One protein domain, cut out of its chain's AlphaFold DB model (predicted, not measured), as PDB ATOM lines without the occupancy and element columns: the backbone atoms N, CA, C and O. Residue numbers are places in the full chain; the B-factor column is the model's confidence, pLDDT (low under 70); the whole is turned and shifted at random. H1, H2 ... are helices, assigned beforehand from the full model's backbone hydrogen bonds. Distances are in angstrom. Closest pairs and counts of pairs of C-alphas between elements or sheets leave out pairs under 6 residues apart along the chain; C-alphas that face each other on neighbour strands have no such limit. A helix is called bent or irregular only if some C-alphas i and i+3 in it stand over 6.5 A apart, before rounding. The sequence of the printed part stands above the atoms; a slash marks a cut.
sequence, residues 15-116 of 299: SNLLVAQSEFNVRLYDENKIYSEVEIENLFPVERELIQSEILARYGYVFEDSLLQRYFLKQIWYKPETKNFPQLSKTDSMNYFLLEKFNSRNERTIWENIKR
ATOM      1  N   SER A  15     220.008 243.092 152.553       49.59
ATOM      2  CA  SER A  15     218.613 243.549 152.534       49.59
ATOM      3  C   SER A  15     217.627 242.422 152.853       49.59
ATOM      4  O   SER A  15     216.678 242.644 153.599       49.59
ATOM      5  N   ASN A  16     217.876 241.200 152.370       45.34
ATOM      6  CA  ASN A  16     217.039 240.040 152.700       45.34
ATOM      7  C   ASN A  16     217.129 239.660 154.187       45.34
ATOM      8  O   ASN A  16     216.127 239.262 154.777       45.34
ATOM      9  N   LEU A  17     218.300 239.834 154.810       45.50
ATOM     10  CA  LEU A  17     218.484 239.607 156.244       45.50
ATOM     11  C   LEU A  17     217.691 240.621 157.089       45.50
ATOM     12  O   LEU A  17     217.076 240.245 158.082       45.50
ATOM     13  N   LEU A  18     217.659 241.891 156.671       42.38
ATOM     14  CA  LEU A  18     216.902 242.950 157.351       42.38
ATOM     15  C   LEU A  18     215.381 242.775 157.206       42.38
ATOM     16  O   LEU A  18     214.646 243.009 158.164       42.38
ATOM     17  N   VAL A  19     214.898 242.326 156.042       43.56
ATOM     18  CA  VAL A  19     213.465 242.054 155.818       43.56
ATOM     19  C   VAL A  19     213.000 240.845 156.638       43.56
ATOM     20  O   VAL A  19     211.983 240.946 157.322       43.56
ATOM     21  N   ALA A  20     213.784 239.761 156.682       39.38
ATOM     22  CA  ALA A  20     213.494 238.600 157.532       39.38
ATOM     23  C   ALA A  20     213.497 238.941 159.038       39.38
ATOM     24  O   ALA A  20     212.723 238.375 159.802       39.38
ATOM     25  N   GLN A  21     214.321 239.900 159.478       39.91
ATOM     26  CA  GLN A  21     214.331 240.372 160.871       39.91
ATOM     27  C   GLN A  21     213.087 241.189 161.257       39.91
ATOM     28  O   GLN A  21     212.762 241.271 162.442       39.91
ATOM     29  N   SER A  22     212.379 241.784 160.290       42.19
ATOM     30  CA  SER A  22     211.191 242.609 160.556       42.19
ATOM     31  C   SER A  22     209.918 241.793 160.826       42.19
ATOM     32  O   SER A  22     209.038 242.266 161.544       42.19
ATOM     33  N   GLU A  23     209.838 240.553 160.330       43.03
ATOM     34  CA  GLU A  23     208.674 239.671 160.519       43.03
ATOM     35  C   GLU A  23     208.601 239.047 161.928       43.03
ATOM     36  O   GLU A  23     207.524 238.645 162.362       43.03
ATOM     37  N   PHE A  24     209.707 239.028 162.684       48.88
ATOM     38  CA  PHE A  24     209.801 238.375 164.004       48.88
ATOM     39  C   PHE A  24     210.104 239.341 165.162       48.88
ATOM     40  O   PHE A  24     210.659 238.949 166.187       48.88
ATOM     41  N   ASN A  25     209.759 240.620 165.005       56.16
ATOM     42  CA  ASN A  25     209.859 241.635 166.058       56.16
ATOM     43  C   ASN A  25     208.464 242.179 166.405       56.16
ATOM     44  O   ASN A  25     208.198 243.381 166.331       56.16
ATOM     45  N   VAL A  26     207.538 241.268 166.707       61.47
ATOM     46  CA  VAL A  26     206.161 241.625 167.055       61.47
ATOM     47  C   VAL A  26     206.090 241.828 168.563       61.47
ATOM     48  O   VAL A  26     206.309 240.903 169.337       61.47
ATOM     49  N   ARG A  27     205.785 243.060 168.974       70.94
ATOM     50  CA  ARG A  27     205.392 243.400 170.345       70.94
ATOM     51  C   ARG A  27     203.877 243.559 170.374       70.94
ATOM     52  O   ARG A  27     203.341 244.409 169.660       70.94
ATOM     53  N   LEU A  28     203.205 242.719 171.146       76.75
ATOM     54  CA  LEU A  28     201.767 242.781 171.414       76.75
ATOM     55  C   LEU A  28     201.478 243.639 172.646       76.75
ATOM     56  O   LEU A  28     200.399 244.221 172.758       76.75
ATOM     57  N   TYR A  29     202.455 243.733 173.545       88.00
ATOM     58  CA  TYR A  29     202.359 244.465 174.796       88.00
ATOM     59  C   TYR A  29     203.019 245.851 174.717       88.00
ATOM     60  O   TYR A  29     204.168 245.990 174.276       88.00
ATOM     61  N   ASP A  30     202.305 246.874 175.193       88.19
ATOM     62  CA  ASP A  30     202.830 248.228 175.393       88.19
ATOM     63  C   ASP A  30     203.156 248.461 176.877       88.19
ATOM     64  O   ASP A  30     202.266 248.597 177.713       88.19
ATOM     65  N   GLU A  31     204.451 248.535 177.192       87.19
ATOM     66  CA  GLU A  31     204.988 248.716 178.551       87.19
ATOM     67  C   GLU A  31     204.648 250.073 179.183       87.19
ATOM     68  O   GLU A  31     204.725 250.232 180.402       87.19
ATOM     69  N   ASN A  32     204.244 251.052 178.368       89.88
ATOM     70  CA  ASN A  32     203.877 252.387 178.836       89.88
ATOM     71  C   ASN A  32     202.363 252.544 179.030       89.88
ATOM     72  O   ASN A  32     201.903 253.607 179.455       89.88
ATOM     73  N   LYS A  33     201.582 251.499 178.733       91.94
ATOM     74  CA  LYS A  33     200.123 251.521 178.776       91.94
ATOM     75  C   LYS A  33     199.592 250.650 179.908       91.94
ATOM     76  O   LYS A  33     199.990 249.505 180.075       91.94
ATOM     77  N   ILE A  34     198.621 251.174 180.651       93.75
ATOM     78  CA  ILE A  34     197.774 250.373 181.542       93.75
ATOM     79  C   ILE A  34     196.499 250.036 180.769       93.75
ATOM     80  O   ILE A  34     195.811 250.948 180.307       93.75
ATOM     81  N   TYR A  35     196.199 248.749 180.607       92.00
ATOM     82  CA  TYR A  35     194.995 248.306 179.903       92.00
ATOM     83  C   TYR A  35     193.763 248.424 180.807       92.00
ATOM     84  O   TYR A  35     193.812 248.115 182.000       92.00
ATOM     85  N   SER A  36     192.642 248.852 180.232       94.12
ATOM     86  CA  SER A  36     191.336 248.819 180.896       94.12
ATOM     87  C   SER A  36     190.687 247.432 180.810       94.12
ATOM     88  O   SER A  36     191.023 246.628 179.941       94.12
ATOM     89  N   GLU A  37     189.715 247.144 181.686       91.69
ATOM     90  CA  GLU A  37     188.988 245.863 181.648       91.69
ATOM     91  C   GLU A  37     188.298 245.632 180.291       91.69
ATOM     92  O   GLU A  37     188.356 244.524 179.765       91.69
ATOM     93  N   VAL A  38     187.726 246.684 179.691       86.56
ATOM     94  CA  VAL A  38     187.043 246.626 178.386       86.56
ATOM     95  C   VAL A  38     188.018 246.280 177.260       86.56
ATOM     96  O   VAL A  38     187.693 245.502 176.367       86.56
ATOM     97  N   GLU A  39     189.232 246.829 177.294       84.62
ATOM     98  CA  GLU A  39     190.255 246.492 176.302       84.62
ATOM     99  C   GLU A  39     190.678 245.029 176.411       84.62
ATOM    100  O   GLU A  39     190.804 244.370 175.386       84.62
ATOM    101  N   ILE A  40     190.843 244.506 177.630       86.94
ATOM    102  CA  ILE A  40     191.197 243.098 177.853       86.94
ATOM    103  C   ILE A  40     190.054 242.144 177.471       86.94
ATOM    104  O   ILE A  40     190.304 241.047 176.960       86.94
ATOM    105  N   GLU A  41     188.805 242.548 177.691       78.19
ATOM    106  CA  GLU A  41     187.617 241.780 177.307       78.19
ATOM    107  C   GLU A  41     187.492 241.628 175.784       78.19
ATOM    108  O   GLU A  41     187.177 240.539 175.307       78.19
ATOM    109  N   ASN A  42     187.834 242.678 175.029       72.69
ATOM    110  CA  ASN A  42     187.789 242.686 173.562       72.69
ATOM    111  C   ASN A  42     188.926 241.902 172.884       72.69
ATOM    112  O   ASN A  42     188.876 241.687 171.673       72.69
ATOM    113  N   LEU A  43     189.949 241.483 173.631       65.94
ATOM    114  CA  LEU A  43     191.003 240.613 173.112       65.94
ATOM    115  C   LEU A  43     190.503 239.171 172.972       65.94
ATOM    116  O   LEU A  43     189.744 238.667 173.810       65.94
ATOM    117  N   PHE A  44     190.997 238.449 171.971       59.38
ATOM    118  CA  PHE A  44     190.804 237.002 171.933       59.38
ATOM    119  C   PHE A  44     191.551 236.314 173.089       59.38
ATOM    120  O   PHE A  44     192.570 236.822 173.564       59.38
ATOM    121  N   PRO A  45     191.106 235.121 173.538       62.38
ATOM    122  CA  PRO A  45     191.807 234.365 174.579       62.38
ATOM    123  C   PRO A  45     193.303 234.168 174.293       62.38
ATOM    124  O   PRO A  45     194.122 234.391 175.178       62.38
ATOM    125  N   VAL A  46     193.660 233.851 173.043       59.38
ATOM    126  CA  VAL A  46     195.060 233.676 172.625       59.38
ATOM    127  C   VAL A  46     195.858 234.982 172.670       59.38
ATOM    128  O   VAL A  46     197.027 234.975 173.035       59.38
ATOM    129  N   GLU A  47     195.238 236.122 172.355       64.56
ATOM    130  CA  GLU A  47     195.899 237.427 172.445       64.56
ATOM    131  C   GLU A  47     196.178 237.783 173.907       64.56
ATOM    132  O   GLU A  47     197.275 238.239 174.223       64.56
ATOM    133  N   ARG A  48     195.236 237.503 174.820       77.94
ATOM    134  CA  ARG A  48     195.463 237.684 176.262       77.94
ATOM    135  C   ARG A  48     196.603 236.815 176.779       77.94
ATOM    136  O   ARG A  48     197.437 237.309 177.531       77.94
ATOM    137  N   GLU A  49     196.644 235.546 176.387       77.00
ATOM    138  CA  GLU A  49     197.698 234.610 176.790       77.00
ATOM    139  C   GLU A  49     199.075 235.036 176.260       77.00
ATOM    140  O   GLU A  49     200.050 235.063 177.016       77.00
ATOM    141  N   LEU A  50     199.158 235.446 174.990       75.25
ATOM    142  CA  LEU A  50     200.403 235.927 174.391       75.25
ATOM    143  C   LEU A  50     200.864 237.258 174.992       75.25
ATOM    144  O   LEU A  50     202.055 237.410 175.246       75.25
ATOM    145  N   ILE A  51     199.954 238.198 175.272       85.31
ATOM    146  CA  ILE A  51     200.288 239.470 175.936       85.31
ATOM    147  C   ILE A  51     200.758 239.216 177.372       85.31
ATOM    148  O   ILE A  51     201.787 239.750 177.781       85.31
ATOM    149  N   GLN A  52     200.052 238.370 178.129       90.50
ATOM    150  CA  GLN A  52     200.445 238.000 179.492       90.50
ATOM    151  C   GLN A  52     201.828 237.338 179.505       90.50
ATOM    152  O   GLN A  52     202.669 237.655 180.347       90.50
ATOM    153  N   SER A  53     202.079 236.453 178.542       88.12
ATOM    154  CA  SER A  53     203.369 235.788 178.390       88.12
ATOM    155  C   SER A  53     204.458 236.755 177.926       88.12
ATOM    156  O   SER A  53     205.579 236.676 178.415       88.12
ATOM    157  N   GLU A  54     204.158 237.722 177.054       92.00
ATOM    158  CA  GLU A  54     205.122 238.742 176.624       92.00
ATOM    159  C   GLU A  54     205.610 239.589 177.803       92.00
ATOM    160  O   GLU A  54     206.805 239.888 177.873       92.00
ATOM    161  N   ILE A  55     204.725 239.916 178.757       95.94
ATOM    162  CA  ILE A  55     205.120 240.587 180.003       95.94
ATOM    163  C   ILE A  55     206.215 239.775 180.694       95.94
ATOM    164  O   ILE A  55     207.274 240.319 180.968       95.94
ATOM    165  N   LEU A  56     206.023 238.472 180.910       95.81
ATOM    166  CA  LEU A  56     207.035 237.622 181.553       95.81
ATOM    167  C   LEU A  56     208.309 237.476 180.707       95.81
ATOM    168  O   LEU A  56     209.423 237.529 181.235       95.81
ATOM    169  N   ALA A  57     208.160 237.331 179.391       94.81
ATOM    170  CA  ALA A  57     209.269 237.168 178.457       94.81
ATOM    171  C   ALA A  57     210.229 238.368 178.491       94.81
ATOM    172  O   ALA A  57     211.445 238.194 178.403       94.81
ATOM    173  N   ARG A  58     209.709 239.588 178.675       94.81
ATOM    174  CA  ARG A  58     210.516 240.817 178.793       94.81
ATOM    175  C   ARG A  58     211.434 240.839 180.014       94.81
ATOM    176  O   ARG A  58     212.458 241.512 179.976       94.81
ATOM    177  N   TYR A  59     211.106 240.068 181.047       96.69
ATOM    178  CA  TYR A  59     211.942 239.864 182.234       96.69
ATOM    179  C   TYR A  59     212.774 238.573 182.154       96.69
ATOM    180  O   TYR A  59     213.268 238.080 183.166       96.69
ATOM    181  N   GLY A  60     212.893 237.989 180.961       96.12
ATOM    182  CA  GLY A  60     213.695 236.796 180.717       96.12
ATOM    183  C   GLY A  60     213.115 235.508 181.292       96.12
ATOM    184  O   GLY A  60     213.856 234.555 181.539       96.12
ATOM    185  N   TYR A  61     211.798 235.443 181.495       96.88
ATOM    186  CA  TYR A  61     211.152 234.220 181.958       96.88
ATOM    187  C   TYR A  61     211.299 233.079 180.942       96.88
ATOM    188  O   TYR A  61     211.054 233.263 179.749       96.88
ATOM    189  N   VAL A  62     211.685 231.897 181.415       94.19
ATOM    190  CA  VAL A  62     211.797 230.657 180.639       94.19
ATOM    191  C   VAL A  62     210.513 229.855 180.805       94.19
ATOM    192  O   VAL A  62     210.194 229.398 181.902       94.19
ATOM    193  N   PHE A  63     209.797 229.658 179.703       82.81
ATOM    194  CA  PHE A  63     208.513 228.970 179.666       82.81
ATOM    195  C   PHE A  63     208.698 227.449 179.687       82.81
ATOM    196  O   PHE A  63     209.532 226.893 178.970       82.81
ATOM    197  N   GLU A  64     207.883 226.761 180.490       78.44
ATOM    198  CA  GLU A  64     207.782 225.294 180.451       78.44
ATOM    199  C   GLU A  64     206.962 224.813 179.247       78.44
ATOM    200  O   GLU A  64     207.227 223.743 178.696       78.44
ATOM    201  N   ASP A  65     206.002 225.625 178.798       74.62
ATOM    202  CA  ASP A  65     205.254 225.368 177.575       74.62
ATOM    203  C   ASP A  65     206.175 225.489 176.347       74.62
ATOM    204  O   ASP A  65     206.716 226.552 176.028       74.62
ATOM    205  N   SER A  66     206.340 224.376 175.627       58.44
ATOM    206  CA  SER A  66     207.233 224.291 174.465       58.44
ATOM    207  C   SER A  66     206.815 225.166 173.274       58.44
ATOM    208  O   SER A  66     207.652 225.471 172.419       58.44
ATOM    209  N   LEU A  67     205.537 225.532 173.149       53.72
ATOM    210  CA  LEU A  67     205.037 226.424 172.102       53.72
ATOM    211  C   LEU A  67     205.357 227.873 172.451       53.72
ATOM    212  O   LEU A  67     205.962 228.553 171.622       53.72
ATOM    213  N   LEU A  68     205.061 228.308 173.679       67.62
ATOM    214  CA  LEU A  68     205.423 229.654 174.146       67.62
ATOM    215  C   LEU A  68     206.939 229.853 174.129       67.62
ATOM    216  O   LEU A  68     207.429 230.855 173.608       67.62
ATOM    217  N   GLN A  69     207.703 228.860 174.594       81.50
ATOM    218  CA  GLN A  69     209.161 228.930 174.561       81.50
ATOM    219  C   GLN A  69     209.684 229.074 173.126       81.50
ATOM    220  O   GLN A  69     210.540 229.919 172.866       81.50
ATOM    221  N   ARG A  70     209.173 228.288 172.168       69.50
ATOM    222  CA  ARG A  70     209.569 228.405 170.752       69.50
ATOM    223  C   ARG A  70     209.145 229.731 170.134       69.50
ATOM    224  O   ARG A  70     209.898 230.268 169.327       69.50
ATOM    225  N   TYR A  71     207.971 230.243 170.490       73.44
ATOM    226  CA  TYR A  71     207.493 231.539 170.024       73.44
ATOM    227  C   TYR A  71     208.425 232.667 170.467       73.44
ATOM    228  O   TYR A  71     208.918 233.416 169.622       73.44
ATOM    229  N   PHE A  72     208.727 232.753 171.766       78.88
ATOM    230  CA  PHE A  72     209.578 233.818 172.294       78.88
ATOM    231  C   PHE A  72     211.041 233.663 171.874       78.88
ATOM    232  O   PHE A  72     211.681 234.668 171.593       78.88
ATOM    233  N   LEU A  73     211.561 232.441 171.696       82.25
ATOM    234  CA  LEU A  73     212.910 232.225 171.142       82.25
ATOM    235  C   LEU A  73     213.096 232.780 169.721       82.25
ATOM    236  O   LEU A  73     214.228 233.045 169.324       82.25
ATOM    237  N   LYS A  74     212.014 232.958 168.953       74.81
ATOM    238  CA  LYS A  74     212.067 233.615 167.636       74.81
ATOM    239  C   LYS A  74     212.129 235.141 167.741       74.81
ATOM    240  O   LYS A  74     212.456 235.794 166.756       74.81
ATOM    241  N   GLN A  75     211.824 235.714 168.906       77.06
ATOM    242  CA  GLN A  75     211.812 237.158 169.114       77.06
ATOM    243  C   GLN A  75     213.222 237.661 169.422       77.06
ATOM    244  O   GLN A  75     213.844 237.254 170.401       77.06
ATOM    245  N   ILE A  76     213.714 238.614 168.630       84.75
ATOM    246  CA  ILE A  76     215.085 239.151 168.763       84.75
ATOM    247  C   ILE A  76     215.317 239.816 170.132       84.75
ATOM    248  O   ILE A  76     216.435 239.848 170.643       84.75
ATOM    249  N   TRP A  77     214.260 240.371 170.727       86.62
ATOM    250  CA  TRP A  77     214.325 241.062 172.013       86.62
ATOM    251  C   TRP A  77     214.273 240.117 173.222       86.62
ATOM    252  O   TRP A  77     214.591 240.555 174.327       86.62
ATOM    253  N   TYR A  78     213.879 238.853 173.045       92.88
ATOM    254  CA  TYR A  78     213.718 237.912 174.148       92.88
ATOM    255  C   TYR A  78     215.057 237.293 174.551       92.88
ATOM    256  O   TYR A  78     215.789 236.741 173.727       92.88
ATOM    257  N   LYS A  79     215.367 237.363 175.847       95.69
ATOM    258  CA  LYS A  79     216.577 236.785 176.435       95.69
ATOM    259  C   LYS A  79     216.176 235.884 177.603       95.69
ATOM    260  O   LYS A  79     215.852 236.415 178.656       95.69
ATOM    261  N   PRO A  80     216.148 234.552 177.438       95.62
ATOM    262  CA  PRO A  80     215.806 233.640 178.525       95.62
ATOM    263  C   PRO A  80     216.882 233.672 179.622       95.62
ATOM    264  O   PRO A  80     218.050 233.404 179.348       95.62
ATOM    265  N   GLU A  81     216.483 233.957 180.860       95.75
ATOM    266  CA  GLU A  81     217.376 234.115 182.016       95.75
ATOM    267  C   GLU A  81     216.992 233.203 183.186       95.75
ATOM    268  O   GLU A  81     217.863 232.593 183.809       95.75
ATOM    269  N   THR A  82     215.698 233.076 183.497       94.19
ATOM    270  CA  THR A  82     215.246 232.388 184.715       94.19
ATOM    271  C   THR A  82     213.906 231.684 184.541       94.19
ATOM    272  O   THR A  82     213.034 232.150 183.821       94.19
ATOM    273  N   LYS A  83     213.722 230.562 185.242       91.56
ATOM    274  CA  LYS A  83     212.416 229.887 185.381       91.56
ATOM    275  C   LYS A  83     211.590 230.430 186.548       91.56
ATOM    276  O   LYS A  83     210.442 230.043 186.723       91.56
ATOM    277  N   ASN A  84     212.183 231.279 187.384       92.75
ATOM    278  CA  ASN A  84     211.484 231.861 188.520       92.75
ATOM    279  C   ASN A  84     210.617 233.026 188.052       92.75
ATOM    280  O   ASN A  84     211.013 233.780 187.164       92.75
ATOM    281  N   PHE A  85     209.463 233.199 188.695       91.25
ATOM    282  CA  PHE A  85     208.592 234.331 188.417       91.25
ATOM    283  C   PHE A  85     209.341 235.656 188.667       91.25
ATOM    284  O   PHE A  85     209.900 235.836 189.756       91.25
ATOM    285  N   PRO A  86     209.395 236.570 187.682       91.94
ATOM    286  CA  PRO A  86     210.180 237.791 187.786       91.94
ATOM    287  C   PRO A  86     209.518 238.830 188.697       91.94
ATOM    288  O   PRO A  86     208.301 238.853 188.885       91.94
ATOM    289  N   GLN A  87     210.323 239.751 189.228       94.25
ATOM    290  CA  GLN A  87     209.798 240.929 189.912       94.25
ATOM    291  C   GLN A  87     209.317 241.952 188.875       94.25
ATOM    292  O   GLN A  87     210.122 242.627 188.238       94.25
ATOM    293  N   LEU A  88     207.999 242.059 188.722       94.25
ATOM    294  CA  LEU A  88     207.371 242.951 187.748       94.25
ATOM    295  C   LEU A  88     207.377 244.416 188.206       94.25
ATOM    296  O   LEU A  88     207.258 244.720 189.398       94.25
ATOM    297  N   SER A  89     207.445 245.335 187.240       94.19
ATOM    298  CA  SER A  89     207.162 246.754 187.464       94.19
ATOM    299  C   SER A  89     205.711 246.961 187.916       94.19
ATOM    300  O   SER A  89     204.857 246.084 187.775       94.19
ATOM    301  N   LYS A  90     205.395 248.153 188.437       94.06
ATOM    302  CA  LYS A  90     204.020 248.483 188.844       94.06
ATOM    303  C   LYS A  90     203.030 248.345 187.678       94.06
ATOM    304  O   LYS A  90     201.974 247.749 187.860       94.06
ATOM    305  N   THR A  91     203.378 248.873 186.504       94.56
ATOM    306  CA  THR A  91     202.539 248.815 185.297       94.56
ATOM    307  C   THR A  91     202.341 247.373 184.836       94.56
ATOM    308  O   THR A  91     201.208 246.933 184.651       94.56
ATOM    309  N   ASP A  92     203.431 246.609 184.753       95.88
ATOM    310  CA  ASP A  92     203.399 245.213 184.310       95.88
ATOM    311  C   ASP A  92     202.628 244.324 185.275       95.88
ATOM    312  O   ASP A  92     201.850 243.482 184.846       95.88
ATOM    313  N   SER A  93     202.782 244.546 186.581       96.12
ATOM    314  CA  SER A  93     202.022 243.837 187.605       96.12
ATOM    315  C   SER A  93     200.521 244.104 187.472       96.12
ATOM    316  O   SER A  93     199.735 243.158 187.487       96.12
ATOM    317  N   MET A  94     200.112 245.365 187.284       95.00
ATOM    318  CA  MET A  94     198.700 245.716 187.092       95.00
ATOM    319  C   MET A  94     198.108 245.024 185.858       95.00
ATOM    320  O   MET A  94     197.037 244.421 185.949       95.00
ATOM    321  N   ASN A  95     198.816 245.069 184.730       96.56
ATOM    322  CA  ASN A  95     198.362 244.456 183.484       96.56
ATOM    323  C   ASN A  95     198.357 242.922 183.559       96.56
ATOM    324  O   ASN A  95     197.383 242.290 183.150       96.56
ATOM    325  N   TYR A  96     199.406 242.318 184.125       95.88
ATOM    326  CA  TYR A  96     199.532 240.869 184.285       95.88
ATOM    327  C   TYR A  96     198.380 240.292 185.112       95.88
ATOM    328  O   TYR A  96     197.715 239.351 184.678       95.88
ATOM    329  N   PHE A  97     198.097 240.882 186.278       94.81
ATOM    330  CA  PHE A  97     197.026 240.400 187.153       94.81
ATOM    331  C   PHE A  97     195.631 240.656 186.573       94.81
ATOM    332  O   PHE A  97     194.706 239.875 186.813       94.81
ATOM    333  N   LEU A  98     195.464 241.714 185.773       94.31
ATOM    334  CA  LEU A  98     194.222 241.933 185.038       94.31
ATOM    335  C   LEU A  98     193.997 240.835 183.982       94.31
ATOM    336  O   LEU A  98     192.908 240.265 183.920       94.31
ATOM    337  N   LEU A  99     195.025 240.491 183.202       90.31
ATOM    338  CA  LEU A  99     194.976 239.397 182.225       90.31
ATOM    339  C   LEU A  99     194.693 238.044 182.896       90.31
ATOM    340  O   LEU A  99     193.812 237.311 182.450       90.31
ATOM    341  N   GLU A 100     195.354 237.748 184.019       89.81
ATOM    342  CA  GLU A 100     195.146 236.517 184.798       89.81
ATOM    343  C   GLU A 100     193.697 236.376 185.300       89.81
ATOM    344  O   GLU A 100     193.071 235.314 185.188       89.81
ATOM    345  N   LYS A 101     193.115 237.472 185.802       90.62
ATOM    346  CA  LYS A 101     191.708 237.523 186.226       90.62
ATOM    347  C   LYS A 101     190.755 237.167 185.082       90.62
ATOM    348  O   LYS A 101     189.761 236.483 185.316       90.62
ATOM    349  N   PHE A 102     191.026 237.621 183.859       84.75
ATOM    350  CA  PHE A 102     190.188 237.314 182.695       84.75
ATOM    351  C   PHE A 102     190.418 235.897 182.159       84.75
ATOM    352  O   PHE A 102     189.452 235.222 181.803       84.75
ATOM    353  N   ASN A 103     191.659 235.411 182.166       72.00
ATOM    354  CA  ASN A 103     191.983 234.056 181.718       72.00
ATOM    355  C   ASN A 103     191.358 232.990 182.640       72.00
ATOM    356  O   ASN A 103     190.716 232.058 182.157       72.00
ATOM    357  N   SER A 104     191.394 233.192 183.962       69.88
ATOM    358  CA  SER A 104     190.805 232.262 184.947       69.88
ATOM    359  C   SER A 104     189.267 232.201 184.947       69.88
ATOM    360  O   SER A 104     188.683 231.186 185.338       69.88
ATOM    361  N   ARG A 105     188.575 233.262 184.504       58.34
ATOM    362  CA  ARG A 105     187.102 233.266 184.361       58.34
ATOM    363  C   ARG A 105     186.626 232.300 183.279       58.34
ATOM    364  O   ARG A 105     185.585 231.672 183.459       58.34
ATOM    365  N   ASN A 106     187.391 232.160 182.201       49.38
ATOM    366  CA  ASN A 106     187.035 231.295 181.078       49.38
ATOM    367  C   ASN A 106     187.209 229.801 181.405       49.38
ATOM    368  O   ASN A 106     186.510 228.969 180.835       49.38
ATOM    369  N   GLU A 107     188.078 229.446 182.357       39.88
ATOM    370  CA  GLU A 107     188.295 228.049 182.757       39.88
ATOM    371  C   GLU A 107     187.168 227.481 183.646       39.88
ATOM    372  O   GLU A 107     186.829 226.301 183.536       39.88
ATOM    373  N   ARG A 108     186.541 228.290 184.520       30.09
ATOM    374  CA  ARG A 108     185.536 227.803 185.498       30.09
ATOM    375  C   ARG A 108     184.196 227.403 184.877       30.09
ATOM    376  O   ARG A 108     183.602 226.406 185.285       30.09
ATOM    377  N   THR A 109     183.720 228.143 183.883       34.03
ATOM    378  CA  THR A 109     182.413 227.926 183.234       34.03
ATOM    379  C   THR A 109     182.357 226.642 182.406       34.03
ATOM    380  O   THR A 109     181.283 226.068 182.222       34.03
ATOM    381  N   ILE A 110     183.499 226.147 181.933       32.34
ATOM    382  CA  ILE A 110     183.576 224.928 181.120       32.34
ATOM    383  C   ILE A 110     183.370 223.678 181.999       32.34
ATOM    384  O   ILE A 110     182.596 222.785 181.649       32.34
ATOM    385  N   TRP A 111     183.981 223.628 183.186       28.42
ATOM    386  CA  TRP A 111     183.977 222.437 184.048       28.42
ATOM    387  C   TRP A 111     182.668 222.181 184.809       28.42
ATOM    388  O   TRP A 111     182.290 221.021 185.007       28.42
ATOM    389  N   GLU A 112     181.948 223.227 185.224       31.22
ATOM    390  CA  GLU A 112     180.669 223.079 185.941       31.22
ATOM    391  C   GLU A 112     179.549 222.544 185.035       31.22
ATOM    392  O   GLU A 112     178.712 221.750 185.471       31.22
ATOM    393  N   ASN A 113     179.589 222.884 183.746       31.55
ATOM    394  CA  ASN A 113     178.612 222.418 182.767       31.55
ATOM    395  C   ASN A 113     178.825 220.944 182.384       31.55
ATOM    396  O   ASN A 113     177.855 220.192 182.279       31.55
ATOM    397  N   ILE A 114     180.075 220.479 182.287       29.72
ATOM    398  CA  ILE A 114     180.413 219.085 181.936       29.72
ATOM    399  C   ILE A 114     179.852 218.072 182.953       29.72
ATOM    400  O   ILE A 114     179.374 216.999 182.575       29.72
ATOM    401  N   LYS A 115     179.832 218.406 184.250       29.02
ATOM    402  CA  LYS A 115     179.339 217.500 185.308       29.02
ATOM    403  C   LYS A 115     177.840 217.189 185.223       29.02
ATOM    404  O   LYS A 115     177.417 216.151 185.730       29.02
ATOM    405  N   ARG A 116     177.033 218.039 184.578       30.95
ATOM    406  CA  ARG A 116     175.563 217.913 184.553       30.95
ATOM    407  C   ARG A 116     175.033 216.968 183.464       30.95
ATOM    408  O   ARG A 116     173.923 216.459 183.598       30.95
TER     409      ARG A 116
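AT A GLANCE: This is residues 15 to 116 of the 299 residues of the protein "YARHG domain-containing protein" of Ignavibacteria bacterium (UniProt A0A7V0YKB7). A small body of short helices and long loops has a helical arm at each end: H3 runs through the middle, the first part of the long helix H5 packs on it, and the small H2 packs on H5. Residues 15 to 20 of H1 stick out from the body at one end, and residues 107 to 116 of H5 at the other. The printed part has 102 residues with five named helices, H1 to H5 in order along the chain, and no named strand, and its class is all helix. With a radius of gyration of the C-alphas of 15.6 A it is only just loose, close to compact, and its elongated outline spans 58 by 30 by 28 A.

HOW THE PARTS SIT: Start at H1, residues 15 to 22, which touches no helix. Go on to H2, residues 37 to 41, and compare it with H3, residues 45 to 58: they are close but not clearly touching, with the C-alphas of Ile 40 and Arg 48 closest at 7.1 A. Next look at H4, residues 66 to 73, which only just touches residues 53 to 57 of H3, with 3 pairs of C-alphas within 8 A; the closest are those of Ala 57 and Phe 72, 7.0 A apart. H3 and H4 run the same way at a steep tilt of 54 degrees. H5, residues 90 to 116, touches H3 with residues 92 to 103 alone, and the closest C-alphas are those of Gln 52 and Tyr 96, 5.7 A apart. H3 and H5 run opposite ways at a steep tilt of 37 degrees, only just past shallow. H5 also touches H2, with residues 98 to 102 alone; the C-alphas of Ile 40 and Leu 99 come closest, at 6.9 A. H4 and H5 are apart. In H1, H2, H3 and H4 every O i to N i+4 pair is within hydrogen-bond range, and in H5 12 of 23 are.

IN THESE COORDINATES: Find C-alpha 15 at (218.613, 243.549, 152.534), where H1 begins; it runs 11.0 A to C-alpha 22. H2 covers 6.1 A. From C-alpha 45 at (191.807, 234.365, 174.579), H3 runs 20.2 A to C-alpha 58. H4 covers 10.3 A. H5 runs 42.0 A to C-alpha 116 at (175.563, 217.913, 184.553); it is neither bent nor irregular, but only just: C-alphas 106 and 109 are 6.1 A apart.

THE WHOLE: The C-alphas of Ser 15 and Arg 116 are the two farthest apart, 59.5 A. The links H1 to H2 and H4 to H5 are long, with 14 and 16 residues, and the printed part has no cut. The model's mean pLDDT over the printed part is 74.7; look for values under 70 at residues 15 to 26, 43 to 47, 66 to 68, 70 and 104 to 116.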